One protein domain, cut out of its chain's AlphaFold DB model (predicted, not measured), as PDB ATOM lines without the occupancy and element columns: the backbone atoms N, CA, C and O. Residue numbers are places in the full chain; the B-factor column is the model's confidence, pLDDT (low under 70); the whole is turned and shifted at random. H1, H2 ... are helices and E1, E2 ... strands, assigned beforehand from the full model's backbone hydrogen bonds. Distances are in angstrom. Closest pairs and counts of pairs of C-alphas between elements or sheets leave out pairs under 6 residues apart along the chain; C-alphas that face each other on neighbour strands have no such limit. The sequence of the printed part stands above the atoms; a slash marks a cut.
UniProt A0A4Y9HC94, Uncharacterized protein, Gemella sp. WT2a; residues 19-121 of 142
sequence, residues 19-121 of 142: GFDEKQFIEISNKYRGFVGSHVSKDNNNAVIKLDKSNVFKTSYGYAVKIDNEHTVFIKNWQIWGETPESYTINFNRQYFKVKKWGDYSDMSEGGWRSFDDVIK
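AT A GLANCE: This is residues 19 to 121 of the 142 residues of an uncharacterized protein of Gemella sp. WT2a (UniProt A0A4Y9HC94). Two small antiparallel sheets stand next to each other with their strands running crosswise, E1, E6 and E5 in the middle of the domain and E2, E3, E4 and E7 towards one end, and few contacts join them. H1 is set off at the other end of the long axis, the link of residues 31 to 45 folds back beside it, and the short H2 lies across E1. The printed part has 103 residues, with H1, E1 to E7 and H2 in that order along it; the sheets run E1, E6, E5 and E2, E3, E4, E7. The class is mixed, helices and strands, with under half of the residues in named elements. The whole is compact, with a radius of gyration of the C-alphas of 13.5 A, and spans 40 by 29 by 25 A.

IN THESE COORDINATES: H1, residues 22 to 30, begins at C-alpha 22 (273.970, 132.255, 343.908) and is 11.9 A long. E1, residues 46 to 52, spans 19.3 A from C-alpha 46 (260.552, 126.808, 343.411). E2 holds residues 56 to 59, E3 residues 62 to 66 over 13.6 A, E4 residues 71 to 75 over 13.3 A, and E5 residues 80 to 83. E6, residues 87 to 93, spans 18.9 A, and E7 holds residues 99 to 101. H2, residues 116 to 121, ends at C-alpha 121 (258.680, 115.133, 342.890).

HOW THE PARTS SIT: E2, E3 and E4 form a meander, each strand the antiparallel neighbour of the one before; E2 and E3 are a hairpin, as are E3 and E4. N 57 and O 64 are 3.0 A apart, and N 65 and O 73 are 2.8 A apart, within hydrogen-bond range. The edge strand E7 is antiparallel to E4, with N 72 and O 100 at 2.8 A. This sheet is strongly twisted. In the other sheet E6 is the inner strand, antiparallel to E1, with N 49 and O 90 at 2.9 A. E5 and E6 are a hairpin, with N 89 and O 82 at 2.8 A. Between the sheets, the closest C-alphas of E2 and E6 are those of Val 56 and Tyr 88, 7.4 A. H2 is on the sheet of E1, E6 and E5, over E1, and runs across the strands at 72 degrees to E1 on the local plane; its closest C-alphas to E1 are those of Ile 120 and Ala 47, 5.8 A. H1 is not on either sheet, and H1 and H2 are apart. In H1 and H2 every O i to N i+4 pair is within hydrogen-bond range.

THE WHOLE: The two C-alphas farthest apart are those of Lys 23 and Ser 106, 40.9 A. The printed part has no cut. The links H1 to E1 and E7 to H2 are long, with 15 and 14 residues; the other links are tight. Mean pLDDT of the printed part is 89.2, and residues 29 to 34 of the model are under 70.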
ATOM      1  N   GLY A  19     264.618 131.998 346.529       83.38
ATOM      2  CA  GLY A  19     264.936 130.750 347.231       83.38
ATOM      3  C   GLY A  19     266.082 129.925 346.625       83.38
ATOM      4  O   GLY A  19     266.522 128.966 347.266       83.38
ATOM      5  N   PHE A  20     266.586 130.282 345.439       84.06
ATOM      6  CA  PHE A  20     267.870 129.789 344.941       84.06
ATOM      7  C   PHE A  20     268.985 130.687 345.466       84.06
ATOM      8  O   PHE A  20     268.890 131.911 345.401       84.06
ATOM      9  N   ASP A  21     270.050 130.085 345.990       82.62
ATOM     10  CA  ASP A  21     271.269 130.851 346.246       82.62
ATOM     11  C   ASP A  21     272.097 131.038 344.963       82.62
ATOM     12  O   ASP A  21     271.874 130.381 343.941       82.62
ATOM     13  N   GLU A  22     273.073 131.947 345.026       77.44
ATOM     14  CA  GLU A  22     273.970 132.255 343.908       77.44
ATOM     15  C   GLU A  22     274.654 130.994 343.360       77.44
ATOM     16  O   GLU A  22     274.759 130.819 342.148       77.44
ATOM     17  N   LYS A  23     275.063 130.067 344.235       80.94
ATOM     18  CA  LYS A  23     275.744 128.835 343.828       80.94
ATOM     19  C   LYS A  23     274.803 127.911 343.052       80.94
ATOM     20  O   LYS A  23     275.185 127.441 341.982       80.94
ATOM     21  N   GLN A  24     273.586 127.678 343.548       79.25
ATOM     22  CA  GLN A  24     272.568 126.882 342.857       79.25
ATOM     23  C   GLN A  24     272.254 127.492 341.490       79.25
ATOM     24  O   GLN A  24     272.227 126.780 340.486       79.25
ATOM     25  N   PHE A  25     272.080 128.812 341.429       75.56
ATOM     26  CA  PHE A  25     271.802 129.495 340.173       75.56
ATOM     27  C   PHE A  25     272.957 129.381 339.168       75.56
ATOM     28  O   PHE A  25     272.740 129.045 338.001       75.56
ATOM     29  N   ILE A  26     274.197 129.619 339.603       74.50
ATOM     30  CA  ILE A  26     275.393 129.500 338.757       74.50
ATOM     31  C   ILE A  26     275.541 128.071 338.224       74.50
ATOM     32  O   ILE A  26     275.904 127.880 337.060       74.50
ATOM     33  N   GLU A  27     275.264 127.062 339.050       75.75
ATOM     34  CA  GLU A  27     275.344 125.660 338.642       75.75
ATOM     35  C   GLU A  27     274.313 125.315 337.564       75.75
ATOM     36  O   GLU A  27     274.681 124.698 336.560       75.75
ATOM     37  N   ILE A  28     273.061 125.751 337.733       72.38
ATOM     38  CA  ILE A  28     271.977 125.502 336.772       72.38
ATOM     39  C   ILE A  28     272.216 126.271 335.468       72.38
ATOM     40  O   ILE A  28     272.092 125.698 334.386       72.38
ATOM     41  N   SER A  29     272.590 127.552 335.547       69.31
ATOM     42  CA  SER A  29     272.756 128.417 334.369       69.31
ATOM     43  C   SER A  29     273.929 127.982 333.485       69.31
ATOM     44  O   SER A  29     273.766 127.813 332.277       69.31
ATOM     45  N   ASN A  30     275.095 127.690 334.068       66.50
ATOM     46  CA  ASN A  30     276.274 127.281 333.295       66.50
ATOM     47  C   ASN A  30     276.198 125.840 332.781       66.50
ATOM     48  O   ASN A  30     276.897 125.476 331.833       66.50
ATOM     49  N   LYS A  31     275.359 124.997 333.391       66.19
ATOM     50  CA  LYS A  31     275.149 123.609 332.959       66.19
ATOM     51  C   LYS A  31     273.769 123.389 332.352       66.19
ATOM     52  O   LYS A  31     273.345 122.241 332.208       66.19
ATOM     53  N   TYR A  32     273.121 124.465 331.909       60.88
ATOM     54  CA  TYR A  32     271.782 124.452 331.325       60.88
ATOM     55  C   TYR A  32     271.639 123.410 330.206       60.88
ATOM     56  O   TYR A  32     270.673 122.653 330.174       60.88
ATOM     57  N   ARG A  33     272.660 123.271 329.345       62.09
ATOM     58  CA  ARG A  33     272.671 122.283 328.250       62.09
ATOM     59  C   ARG A  33     272.608 120.828 328.735       62.09
ATOM     60  O   ARG A  33     272.054 119.985 328.039       62.09
ATOM     61  N   GLY A  34     273.173 120.536 329.906       67.56
ATOM     62  CA  GLY A  34     273.067 119.227 330.554       67.56
ATOM     63  C   GLY A  34     271.845 119.097 331.462       67.56
ATOM     64  O   GLY A  34     271.540 117.986 331.878       67.56
ATOM     65  N   PHE A  35     271.173 120.214 331.768       80.56
ATOM     66  CA  PHE A  35     270.086 120.318 332.740       80.56
ATOM     67  C   PHE A  35     270.424 119.612 334.068       80.56
ATOM     68  O   PHE A  35     269.621 118.877 334.635       80.56
ATOM     69  N   VAL A  36     271.655 119.815 334.549       79.12
ATOM     70  CA  VAL A  36     272.202 119.220 335.782       79.12
ATOM     71  C   VAL A  36     272.382 120.272 336.875       79.12
ATOM     72  O   VAL A  36     272.635 121.437 336.575       79.12
ATOM     73  N   GLY A  37     272.323 119.843 338.135       81.88
ATOM     74  CA  GLY A  37     272.299 120.718 339.310       81.88
ATOM     75  C   GLY A  37     270.957 120.626 340.031       81.88
ATOM     76  O   GLY A  37     270.067 119.907 339.585       81.88
ATOM     77  N   SER A  38     270.815 121.349 341.141       86.94
ATOM     78  CA  SER A  38     269.607 121.260 341.962       86.94
ATOM     79  C   SER A  38     268.411 121.908 341.265       86.94
ATOM     80  O   SER A  38     268.407 123.111 341.032       86.94
ATOM     81  N   HIS A  39     267.378 121.135 340.946       90.06
ATOM     82  CA  HIS A  39     266.173 121.653 340.279       90.06
ATOM     83  C   HIS A  39     265.163 122.246 341.260       90.06
ATOM     84  O   HIS A  39     264.115 122.730 340.848       90.06
ATOM     85  N   VAL A  40     265.447 122.201 342.557       92.81
ATOM     86  CA  VAL A  40     264.545 122.651 343.615       92.81
ATOM     87  C   VAL A  40     265.259 123.690 344.472       92.81
ATOM     88  O   VAL A  40     266.404 123.493 344.881       92.81
ATOM     89  N   SER A  41     264.588 124.803 344.755       91.81
ATOM     90  CA  SER A  41     265.128 125.827 345.651       91.81
ATOM     91  C   SER A  41     265.278 125.297 347.079       91.81
ATOM     92  O   SER A  41     264.566 124.382 347.499       91.81
ATOM     93  N   LYS A  42     266.179 125.890 347.872       89.56
ATOM     94  CA  LYS A  42     266.428 125.454 349.262       89.56
ATOM     95  C   LYS A  42     265.182 125.484 350.143       89.56
ATOM     96  O   LYS A  42     265.031 124.651 351.033       89.56
ATOM     97  N   ASP A  43     264.290 126.430 349.880       91.25
ATOM     98  CA  ASP A  43     263.026 126.601 350.592       91.25
ATOM     99  C   ASP A  43     261.876 125.734 350.035       91.25
ATOM    100  O   ASP A  43     260.760 125.807 350.542       91.25
ATOM    101  N   ASN A  44     262.124 124.908 349.007       92.50
ATOM    102  CA  ASN A  44     261.132 124.080 348.305       92.50
ATOM    103  C   ASN A  44     259.913 124.856 347.753       92.50
ATOM    104  O   ASN A  44     258.841 124.272 347.537       92.50
ATOM    105  N   ASN A  45     260.062 126.164 347.516       94.62
ATOM    106  CA  ASN A  45     259.020 127.000 346.918       94.62
ATOM    107  C   ASN A  45     259.176 127.182 345.412       94.62
ATOM    108  O   ASN A  45     258.255 127.696 344.779       94.62
ATOM    109  N   ASN A  46     260.296 126.751 344.838       94.88
ATOM    110  CA  ASN A  46     260.552 126.808 343.411       94.88
ATOM    111  C   ASN A  46     261.070 125.465 342.892       94.88
ATOM    112  O   ASN A  46     261.827 124.767 343.572       94.88
ATOM    113  N   ALA A  47     260.637 125.111 341.687       95.38
ATOM    114  CA  ALA A  47     260.972 123.867 341.015       95.38
ATOM    115  C   ALA A  47     261.169 124.123 339.519       95.38
ATOM    116  O   ALA A  47     260.241 124.534 338.821       95.38
ATOM    117  N   VAL A  48     262.370 123.851 339.022       93.88
ATOM    118  CA  VAL A  48     262.738 123.992 337.617       93.88
ATOM    119  C   VAL A  48     262.470 122.672 336.905       93.88
ATOM    120  O   VAL A  48     263.032 121.642 337.263       93.88
ATOM    121  N   ILE A  49     261.620 122.694 335.884       94.38
ATOM    122  CA  ILE A  49     261.269 121.514 335.089       94.38
ATOM    123  C   ILE A  49     261.547 121.786 333.619       94.38
ATOM    124  O   ILE A  49     261.226 122.860 333.111       94.38
ATOM    125  N   LYS A  50     262.083 120.787 332.917       93.75
ATOM    126  CA  LYS A  50     262.113 120.772 331.458       93.75
ATOM    127  C   LYS A  50     260.888 120.031 330.920       93.75
ATOM    128  O   LYS A  50     260.656 118.878 331.289       93.75
ATOM    129  N   LEU A  51     260.113 120.693 330.071       93.62
ATOM    130  CA  LEU A  51     258.901 120.169 329.442       93.62
ATOM    131  C   LEU A  51     259.047 120.156 327.927       93.62
ATOM    132  O   LEU A  51     259.719 121.018 327.358       93.62
ATOM    133  N   ASP A  52     258.390 119.190 327.290       93.44
ATOM    134  CA  ASP A  52     258.255 119.162 325.838       93.44
ATOM    135  C   ASP A  52     257.538 120.424 325.342       93.44
ATOM    136  O   ASP A  52     256.627 120.941 325.999       93.44
ATOM    137  N   LYS A  53     257.956 120.937 324.183       94.19
ATOM    138  CA  LYS A  53     257.401 122.165 323.610       94.19
ATOM    139  C   LYS A  53     255.902 122.051 323.320       94.19
ATOM    140  O   LYS A  53     255.201 123.048 323.460       94.19
ATOM    141  N   SER A  54     255.397 120.862 322.991       93.56
ATOM    142  CA  SER A  54     253.965 120.614 322.753       93.56
ATOM    143  C   SER A  54     253.083 120.818 323.995       93.56
ATOM    144  O   SER A  54     251.886 121.095 323.867       93.56
ATOM    145  N   ASN A  55     253.675 120.769 325.195       94.50
ATOM    146  CA  ASN A  55     252.964 120.972 326.458       94.50
ATOM    147  C   ASN A  55     252.847 122.449 326.850       94.50
ATOM    148  O   ASN A  55     252.214 122.760 327.858       94.50
ATOM    149  N   VAL A  56     253.462 123.367 326.101       96.00
ATOM    150  CA  VAL A  56     253.547 124.782 326.472       96.00
ATOM    151  C   VAL A  56     253.142 125.656 325.297       96.00
ATOM    152  O   VAL A  56     253.727 125.589 324.220       96.00
ATOM    153  N   PHE A  57     252.176 126.542 325.512       94.50
ATOM    154  CA  PHE A  57     251.729 127.484 324.490       94.50
ATOM    155  C   PHE A  57     251.655 128.905 325.042       94.50
ATOM    156  O   PHE A  57     251.448 129.144 326.234       94.50
ATOM    157  N   LYS A  58     251.878 129.871 324.152       95.56
ATOM    158  CA  LYS A  58     251.894 131.292 324.495       95.56
ATOM    159  C   LYS A  58     250.466 131.823 324.613       95.56
ATOM    160  O   LYS A  58     249.578 131.433 323.864       95.56
ATOM    161  N   THR A  59     250.264 132.739 325.548       94.38
ATOM    162  CA  THR A  59     249.003 133.453 325.786       94.38
ATOM    163  C   THR A  59     249.272 134.959 325.799       94.38
ATOM    164  O   THR A  59     250.427 135.388 325.853       94.38
ATOM    165  N   SER A  60     248.225 135.784 325.829       91.19
ATOM    166  CA  SER A  60     248.379 137.245 325.913       91.19
ATOM    167  C   SER A  60     249.074 137.728 327.195       91.19
ATOM    168  O   SER A  60     249.595 138.836 327.222       91.19
ATOM    169  N   TYR A  61     249.104 136.913 328.257       88.69
ATOM    170  CA  TYR A  61     249.601 137.303 329.588       88.69
ATOM    171  C   TYR A  61     250.779 136.456 330.090       88.69
ATOM    172  O   TYR A  61     251.080 136.462 331.291       88.69
ATOM    173  N   GLY A  62     251.415 135.703 329.190       94.62
ATOM    174  CA  GLY A  62     252.488 134.771 329.510       94.62
ATOM    175  C   GLY A  62     252.328 133.466 328.748       94.62
ATOM    176  O   GLY A  62     252.074 133.467 327.545       94.62
ATOM    177  N   TYR A  63     252.418 132.350 329.454       97.19
ATOM    178  CA  TYR A  63     252.309 131.017 328.875       97.19
ATOM    179  C   TYR A  63     251.304 130.182 329.654       97.19
ATOM    180  O   TYR A  63     250.952 130.481 330.798       97.19
ATOM    181  N   ALA A  64     250.853 129.119 329.021       96.31
ATOM    182  CA  ALA A  64     250.040 128.092 329.624       96.31
ATOM    183  C   ALA A  64     250.731 126.746 329.426       96.31
ATOM    184  O   ALA A  64     251.290 126.469 328.363       96.31
ATOM    185  N   VAL A  65     250.720 125.947 330.485       96.50
ATOM    186  CA  VAL A  65     251.317 124.620 330.538       96.50
ATOM    187  C   VAL A  65     250.193 123.615 330.689       96.50
ATOM    188  O   VAL A  65     249.478 123.650 331.694       96.50
ATOM    189  N   LYS A  66     250.056 122.728 329.705       95.31
ATOM    190  CA  LYS A  66     249.155 121.583 329.781       95.31
ATOM    191  C   LYS A  66     249.649 120.651 330.891       95.31
ATOM    192  O   LYS A  66     250.825 120.289 330.922       95.31
ATOM    193  N   ILE A  67     248.766 120.289 331.814       93.00
ATOM    194  CA  ILE A  67     249.075 119.416 332.953       93.00
ATOM    195  C   ILE A  67     248.592 117.993 332.687       93.00
ATOM    196  O   ILE A  67     249.326 117.039 332.920       93.00
ATOM    197  N   ASP A  68     247.366 117.874 332.196       91.56
ATOM    198  CA  ASP A  68     246.724 116.646 331.735       91.56
ATOM    199  C   ASP A  68     245.717 117.004 330.633       91.56
ATOM    200  O   ASP A  68     245.766 118.111 330.097       91.56
ATOM    201  N   ASN A  69     244.802 116.091 330.316       92.25
ATOM    202  CA  ASN A  69     243.800 116.258 329.271       92.25
ATOM    203  C   ASN A  69     242.838 117.447 329.434       92.25
ATOM    204  O   ASN A  69     242.237 117.861 328.450       92.25
ATOM    205  N   GLU A  70     242.671 118.019 330.626       93.75
ATOM    206  CA  GLU A  70     241.704 119.107 330.837       93.75
ATOM    207  C   GLU A  70     242.205 120.217 331.774       93.75
ATOM    208  O   GLU A  70     241.493 121.191 332.034       93.75
ATOM    209  N   HIS A  71     243.426 120.095 332.298       94.81
ATOM    210  CA  HIS A  71     243.992 121.037 333.252       94.81
ATOM    211  C   HIS A  71     245.211 121.771 332.707       94.81
ATOM    212  O   HIS A  71     246.102 121.209 332.071       94.81
ATOM    213  N   THR A  72     245.282 123.046 333.070       95.38
ATOM    214  CA  THR A  72     246.336 123.979 332.690       95.38
ATOM    215  C   THR A  72     246.867 124.713 333.913       95.38
ATOM    216  O   THR A  72     246.116 125.059 334.830       95.38
ATOM    217  N   VAL A  73     248.162 125.029 333.901       96.56
ATOM    218  CA  VAL A  73     248.759 126.041 334.780       96.56
ATOM    219  C   VAL A  73     249.240 127.211 333.935       96.56
ATOM    220  O   VAL A  73     250.016 127.047 332.997       96.56
ATOM    221  N   PHE A  74     248.791 128.412 334.285       96.44
ATOM    222  CA  PHE A  74     249.244 129.642 333.643       96.44
ATOM    223  C   PHE A  74     250.488 130.168 334.350       96.44
ATOM    224  O   PHE A  74     250.497 130.322 335.571       96.44
ATOM    225  N   ILE A  75     251.517 130.481 333.573       96.31
ATOM    226  CA  ILE A  75     252.808 130.971 334.054       96.31
ATOM    227  C   ILE A  75     253.165 132.296 333.380       96.31
ATOM    228  O   ILE A  75     252.651 132.648 332.315       96.31
ATOM    229  N   LYS A  76     254.049 133.059 334.012       94.19
ATOM    230  CA  LYS A  76     254.520 134.354 333.509       94.19
ATOM    231  C   LYS A  76     255.812 134.215 332.714       94.19
ATOM    232  O   LYS A  76     256.539 133.243 332.876       94.19
ATOM    233  N   ASN A  77     256.126 135.221 331.894       93.62
ATOM    234  CA  ASN A  77     257.354 135.240 331.085       93.62
ATOM    235  C   ASN A  77     258.612 135.018 331.933       93.62
ATOM    236  O   ASN A  77     259.487 134.263 331.536       93.62
ATOM    237  N   TRP A  78     258.663 135.613 333.128       91.94
ATOM    238  CA  TRP A  78     259.796 135.484 334.047       91.94
ATOM    239  C   TRP A  78     260.004 134.058 334.591       91.94
ATOM    240  O   TRP A  78     261.065 133.750 335.123       91.94
ATOM    241  N   GLN A  79     259.010 133.173 334.453       94.44
ATOM    242  CA  GLN A  79     259.127 131.760 334.815       94.44
ATOM    243  C   GLN A  79     259.764 130.920 333.705       94.44
ATOM    244  O   GLN A  79     260.129 129.778 333.962       94.44
ATOM    245  N   ILE A  80     259.913 131.447 332.485       93.38
ATOM    246  CA  ILE A  80     260.641 130.771 331.410       93.38
ATOM    247  C   ILE A  80     262.130 131.044 331.601       93.38
ATOM    248  O   ILE A  80     262.607 132.151 331.379       93.38
ATOM    249  N   TRP A  81     262.865 130.024 332.032       90.25
ATOM    250  CA  TRP A  81     264.310 130.106 332.246       90.25
ATOM    251  C   TRP A  81     265.112 129.692 331.013       90.25
ATOM    252  O   TRP A  81     266.297 130.001 330.914       90.25
ATOM    253  N   GLY A  82     264.476 129.015 330.059       88.38
ATOM    254  CA  GLY A  82     265.058 128.815 328.744       88.38
ATOM    255  C   GLY A  82     264.139 128.079 327.778       88.38
ATOM    256  O   GLY A  82     263.117 127.506 328.157       88.38
ATOM    257  N   GLU A  83     264.518 128.120 326.507       90.75
ATOM    258  CA  GLU A  83     263.778 127.537 325.393       90.75
ATOM    259  C   GLU A  83     264.763 126.879 324.420       90.75
ATOM    260  O   GLU A  83     265.852 127.393 324.158       90.75
ATOM    261  N   THR A  84     264.384 125.721 323.889       89.00
ATOM    262  CA  THR A  84     265.031 125.066 322.751       89.00
ATOM    263  C   THR A  84     263.974 124.761 321.682       89.00
ATOM    264  O   THR A  84     262.776 124.889 321.951       89.00
ATOM    265  N   PRO A  85     264.360 124.317 320.472       90.62
ATOM    266  CA  PRO A  85     263.385 123.892 319.467       90.62
ATOM    267  C   PRO A  85     262.408 122.814 319.961       90.62
ATOM    268  O   PRO A  85     261.273 122.783 319.505       90.62
ATOM    269  N   GLU A  86     262.825 121.985 320.920       92.12
ATOM    270  CA  GLU A  86     262.069 120.823 321.406       92.12
ATOM    271  C   GLU A  86     261.456 121.024 322.799       92.12
ATOM    272  O   GLU A  86     260.633 120.224 323.231       92.12
ATOM    273  N   SER A  87     261.855 122.055 323.554       93.25
ATOM    274  CA  SER A  87     261.492 122.122 324.975       93.25
ATOM    275  C   SER A  87     261.494 123.520 325.571       93.25
ATOM    276  O   SER A  87     262.194 124.414 325.098       93.25
ATOM    277  N   TYR A  88     260.778 123.661 326.683       94.12
ATOM    278  CA  TYR A  88     260.905 124.787 327.600       94.12
ATOM    279  C   TYR A  88     261.466 124.329 328.940       94.12
ATOM    280  O   TYR A  88     261.102 123.273 329.456       94.12
ATOM    281  N   THR A  89     262.301 125.167 329.538       93.25
ATOM    282  CA  THR A  89     262.706 125.059 330.936       93.25
ATOM    283  C   THR A  89     261.978 126.125 331.739       93.25
ATOM    284  O   THR A  89     262.113 127.320 331.476       93.25
ATOM    285  N   ILE A  90     261.202 125.682 332.722       94.69
ATOM    286  CA  ILE A  90     260.255 126.515 333.456       94.69
ATOM    287  C   ILE A  90     260.550 126.430 334.947       94.69
ATOM    288  O   ILE A  90     260.596 125.333 335.497       94.69
ATOM    289  N   ASN A  91     260.685 127.578 335.608       94.94
ATOM    290  CA  ASN A  91     260.678 127.681 337.060       94.94
ATOM    291  C   ASN A  91     259.242 127.853 337.578       94.94
ATOM    292  O   ASN A  91     258.640 128.931 337.514       94.94
ATOM    293  N   PHE A  92     258.669 126.773 338.097       95.88
ATOM    294  CA  PHE A  92     257.396 126.827 338.798       95.88
ATOM    295  C   PHE A  92     257.604 127.338 340.215       95.88
ATOM    296  O   PHE A  92     258.488 126.871 340.924       95.88
ATOM    297  N   ASN A  93     256.721 128.229 340.657       94.75
ATOM    298  CA  ASN A  93     256.728 128.763 342.010       94.75
ATOM    299  C   ASN A  93     255.436 128.380 342.746       94.75
ATOM    300  O   ASN A  93     254.341 128.538 342.200       94.75
ATOM    301  N   ARG A  94     255.554 127.923 343.997       95.12
ATOM    302  CA  ARG A  94     254.438 127.427 344.818       95.12
ATOM    303  C   ARG A  94     253.310 128.448 344.973       95.12
ATOM    304  O   ARG A  94     252.143 128.071 344.950       95.12
ATOM    305  N   GLN A  95     253.642 129.733 345.100       93.75
ATOM    306  CA  GLN A  95     252.662 130.813 345.249       93.75
ATOM    307  C   GLN A  95     251.788 130.969 343.994       93.75
ATOM    308  O   GLN A  95     250.583 131.213 344.102       93.75
ATOM    309  N   TYR A  96     252.388 130.804 342.813       93.19
ATOM    310  CA  TYR A  96     251.745 131.035 341.516       93.19
ATOM    311  C   TYR A  96     251.218 129.759 340.852       93.19
ATOM    312  O   TYR A  96     250.447 129.841 339.897       93.19
ATOM    313  N   PHE A  97     251.583 128.581 341.358       96.50
ATOM    314  CA  PHE A  97     251.099 127.309 340.841       96.50
ATOM    315  C   PHE A  97     249.622 127.109 341.191       96.50
ATOM    316  O   PHE A  97     249.262 126.730 342.308       96.50
ATOM    317  N   LYS A  98     248.756 127.391 340.218       96.12
ATOM    318  CA  LYS A  98     247.305 127.237 340.322       96.12
ATOM    319  C   LYS A  98     246.814 126.400 339.151       96.12
ATOM    320  O   LYS A  98     246.763 126.887 338.023       96.12
ATOM    321  N   VAL A  99     246.464 125.151 339.441       95.38
ATOM    322  CA  VAL A  99     245.845 124.245 338.472       95.38
ATOM    323  C   VAL A  99     244.432 124.742 338.184       95.38
ATOM    324  O   VAL A  99     243.670 125.034 339.107       95.38
ATOM    325  N   LYS A 100     244.090 124.868 336.904       94.06
ATOM    326  CA  LYS A 100     242.757 125.258 336.444       94.06
ATOM    327  C   LYS A 100     242.254 124.242 335.438       94.06
ATOM    328  O   LYS A 100     243.017 123.851 334.563       94.06
ATOM    329  N   LYS A 101     240.974 123.881 335.521       93.75
ATOM    330  CA  LYS A 101     240.295 123.164 334.441       93.75
ATOM    331  C   LYS A 101     240.109 124.129 333.268       93.75
ATOM    332  O   LYS A 101     239.360 125.099 333.391       93.75
ATOM    333  N   TRP A 102     240.884 123.944 332.207       92.44
ATOM    334  CA  TRP A 102     240.912 124.822 331.041       92.44
ATOM    335  C   TRP A 102     241.584 124.129 329.857       92.44
ATOM    336  O   TRP A 102     242.724 123.675 329.986       92.44
ATOM    337  N   GLY A 103     240.902 124.157 328.710       86.12
ATOM    338  CA  GLY A 103     241.323 123.492 327.479       86.12
ATOM    339  C   GLY A 103     240.750 122.080 327.340       86.12
ATOM    340  O   GLY A 103     240.180 121.536 328.283       86.12
ATOM    341  N   ASP A 104     240.903 121.526 326.140       90.12
ATOM    342  CA  ASP A 104     240.716 120.109 325.827       90.12
ATOM    343  C   ASP A 104     242.012 119.629 325.166       90.12
ATOM    344  O   ASP A 104     242.402 120.116 324.101       90.12
ATOM    345  N   TYR A 105     242.710 118.738 325.861       89.12
ATOM    346  CA  TYR A 105     243.980 118.139 325.473       89.12
ATOM    347  C   TYR A 105     243.844 116.621 325.470       89.12
ATOM    348  O   TYR A 105     244.611 115.905 326.112       89.12
ATOM    349  N   SER A 106     242.830 116.117 324.770       86.50
ATOM    350  CA  SER A 106     242.609 114.681 324.555       86.50
ATOM    351  C   SER A 106     243.822 113.920 323.988       86.50
ATOM    352  O   SER A 106     243.856 112.693 324.060       86.50
ATOM    353  N   ASP A 107     244.840 114.624 323.482       83.12
ATOM    354  CA  ASP A 107     246.149 114.091 323.100       83.12
ATOM    355  C   ASP A 107     247.058 113.721 324.291       83.12
ATOM    356  O   ASP A 107     248.053 113.017 324.108       83.12
ATOM    357  N   MET A 108     246.740 114.165 325.509       84.75
ATOM    358  CA  MET A 108     247.532 113.906 326.712       84.75
ATOM    359  C   MET A 108     246.941 112.813 327.604       84.75
ATOM    360  O   MET A 108     245.731 112.642 327.727       84.75
ATOM    361  N   SER A 109     247.824 112.106 328.311       78.75
ATOM    362  CA  SER A 109     247.429 111.141 329.337       78.75
ATOM    363  C   SER A 109     246.837 111.823 330.573       78.75
ATOM    364  O   SER A 109     247.282 112.901 330.982       78.75
ATOM    365  N   GLU A 110     245.907 111.140 331.237       71.50
ATOM    366  CA  GLU A 110     245.452 111.520 332.575       71.50
ATOM    367  C   GLU A 110     246.582 111.397 333.618       71.50
ATOM    368  O   GLU A 110     247.569 110.686 333.419       71.50
ATOM    369  N   GLY A 111     246.431 112.069 334.766       70.06
ATOM    370  CA  GLY A 111     247.342 111.900 335.910       70.06
ATOM    371  C   GLY A 111     248.486 112.916 336.009       70.06
ATOM    372  O   GLY A 111     249.524 112.617 336.601       70.06
ATOM    373  N   GLY A 112     248.298 114.118 335.458       85.62
ATOM    374  CA  GLY A 112     249.229 115.238 335.596       85.62
ATOM    375  C   GLY A 112     249.412 115.760 337.031       85.62
ATOM    376  O   GLY A 112     248.866 115.237 338.002       85.62
ATOM    377  N   TRP A 113     250.189 116.833 337.183       93.94
ATOM    378  CA  TRP A 113     250.445 117.475 338.480       93.94
ATOM    379  C   TRP A 113     249.183 118.083 339.111       93.94
ATOM    380  O   TRP A 113     248.688 119.117 338.667       93.94
ATOM    381  N   ARG A 114     248.705 117.501 340.217       90.56
ATOM    382  CA  ARG A 114     247.562 118.032 340.986       90.56
ATOM    383  C   ARG A 114     247.976 119.022 342.067       90.56
ATOM    384  O   ARG A 114     247.178 119.852 342.494       90.56
ATOM    385  N   SER A 115     249.229 118.952 342.499       95.06
ATOM    386  CA  SER A 115     249.789 119.797 343.546       95.06
ATOM    387  C   SER A 115     251.201 120.258 343.193       95.06
ATOM    388  O   SER A 115     251.893 119.644 342.380       95.06
ATOM    389  N   PHE A 116     251.670 121.320 343.851       96.56
ATOM    390  CA  PHE A 116     253.062 121.746 343.699       96.56
ATOM    391  C   PHE A 116     254.056 120.693 344.221       96.56
ATOM    392  O   PHE A 116     255.177 120.595 343.730       96.56
ATOM    393  N   ASP A 117     253.647 119.849 345.170       96.75
ATOM    394  CA  ASP A 117     254.494 118.757 345.655       96.75
ATOM    395  C   ASP A 117     254.725 117.696 344.570       96.75
ATOM    396  O   ASP A 117     255.791 117.080 344.529       96.75
ATOM    397  N   ASP A 118     253.785 117.522 343.639       95.94
ATOM    398  CA  ASP A 118     253.984 116.661 342.469       95.94
ATOM    399  C   ASP A 118     255.006 117.262 341.499       95.94
ATOM    400  O   ASP A 118     255.853 116.535 340.975       95.94
ATOM    401  N   VAL A 119     255.014 118.590 341.351       96.75
ATOM    402  CA  VAL A 119     256.048 119.310 340.592       96.75
ATOM    403  C   VAL A 119     257.423 119.084 341.223       96.75
ATOM    404  O   VAL A 119     258.362 118.701 340.529       96.75
ATOM    405  N   ILE A 120     257.544 119.224 342.549       96.88
ATOM    406  CA  ILE A 120     258.794 118.968 343.286       96.88
ATOM    407  C   ILE A 120     259.265 117.520 343.096       96.88
ATOM    408  O   ILE A 120     260.454 117.274 342.870       96.88
ATOM    409  N   LYS A 121     258.351 116.542 343.161       96.31
ATOM    410  CA  LYS A 121     258.680 115.133 342.890       96.31
ATOM    411  C   LYS A 121     259.206 114.956 341.466       96.31
ATOM    412  O   LYS A 121     260.188 114.237 341.282       96.31
TER     413      LYS A 121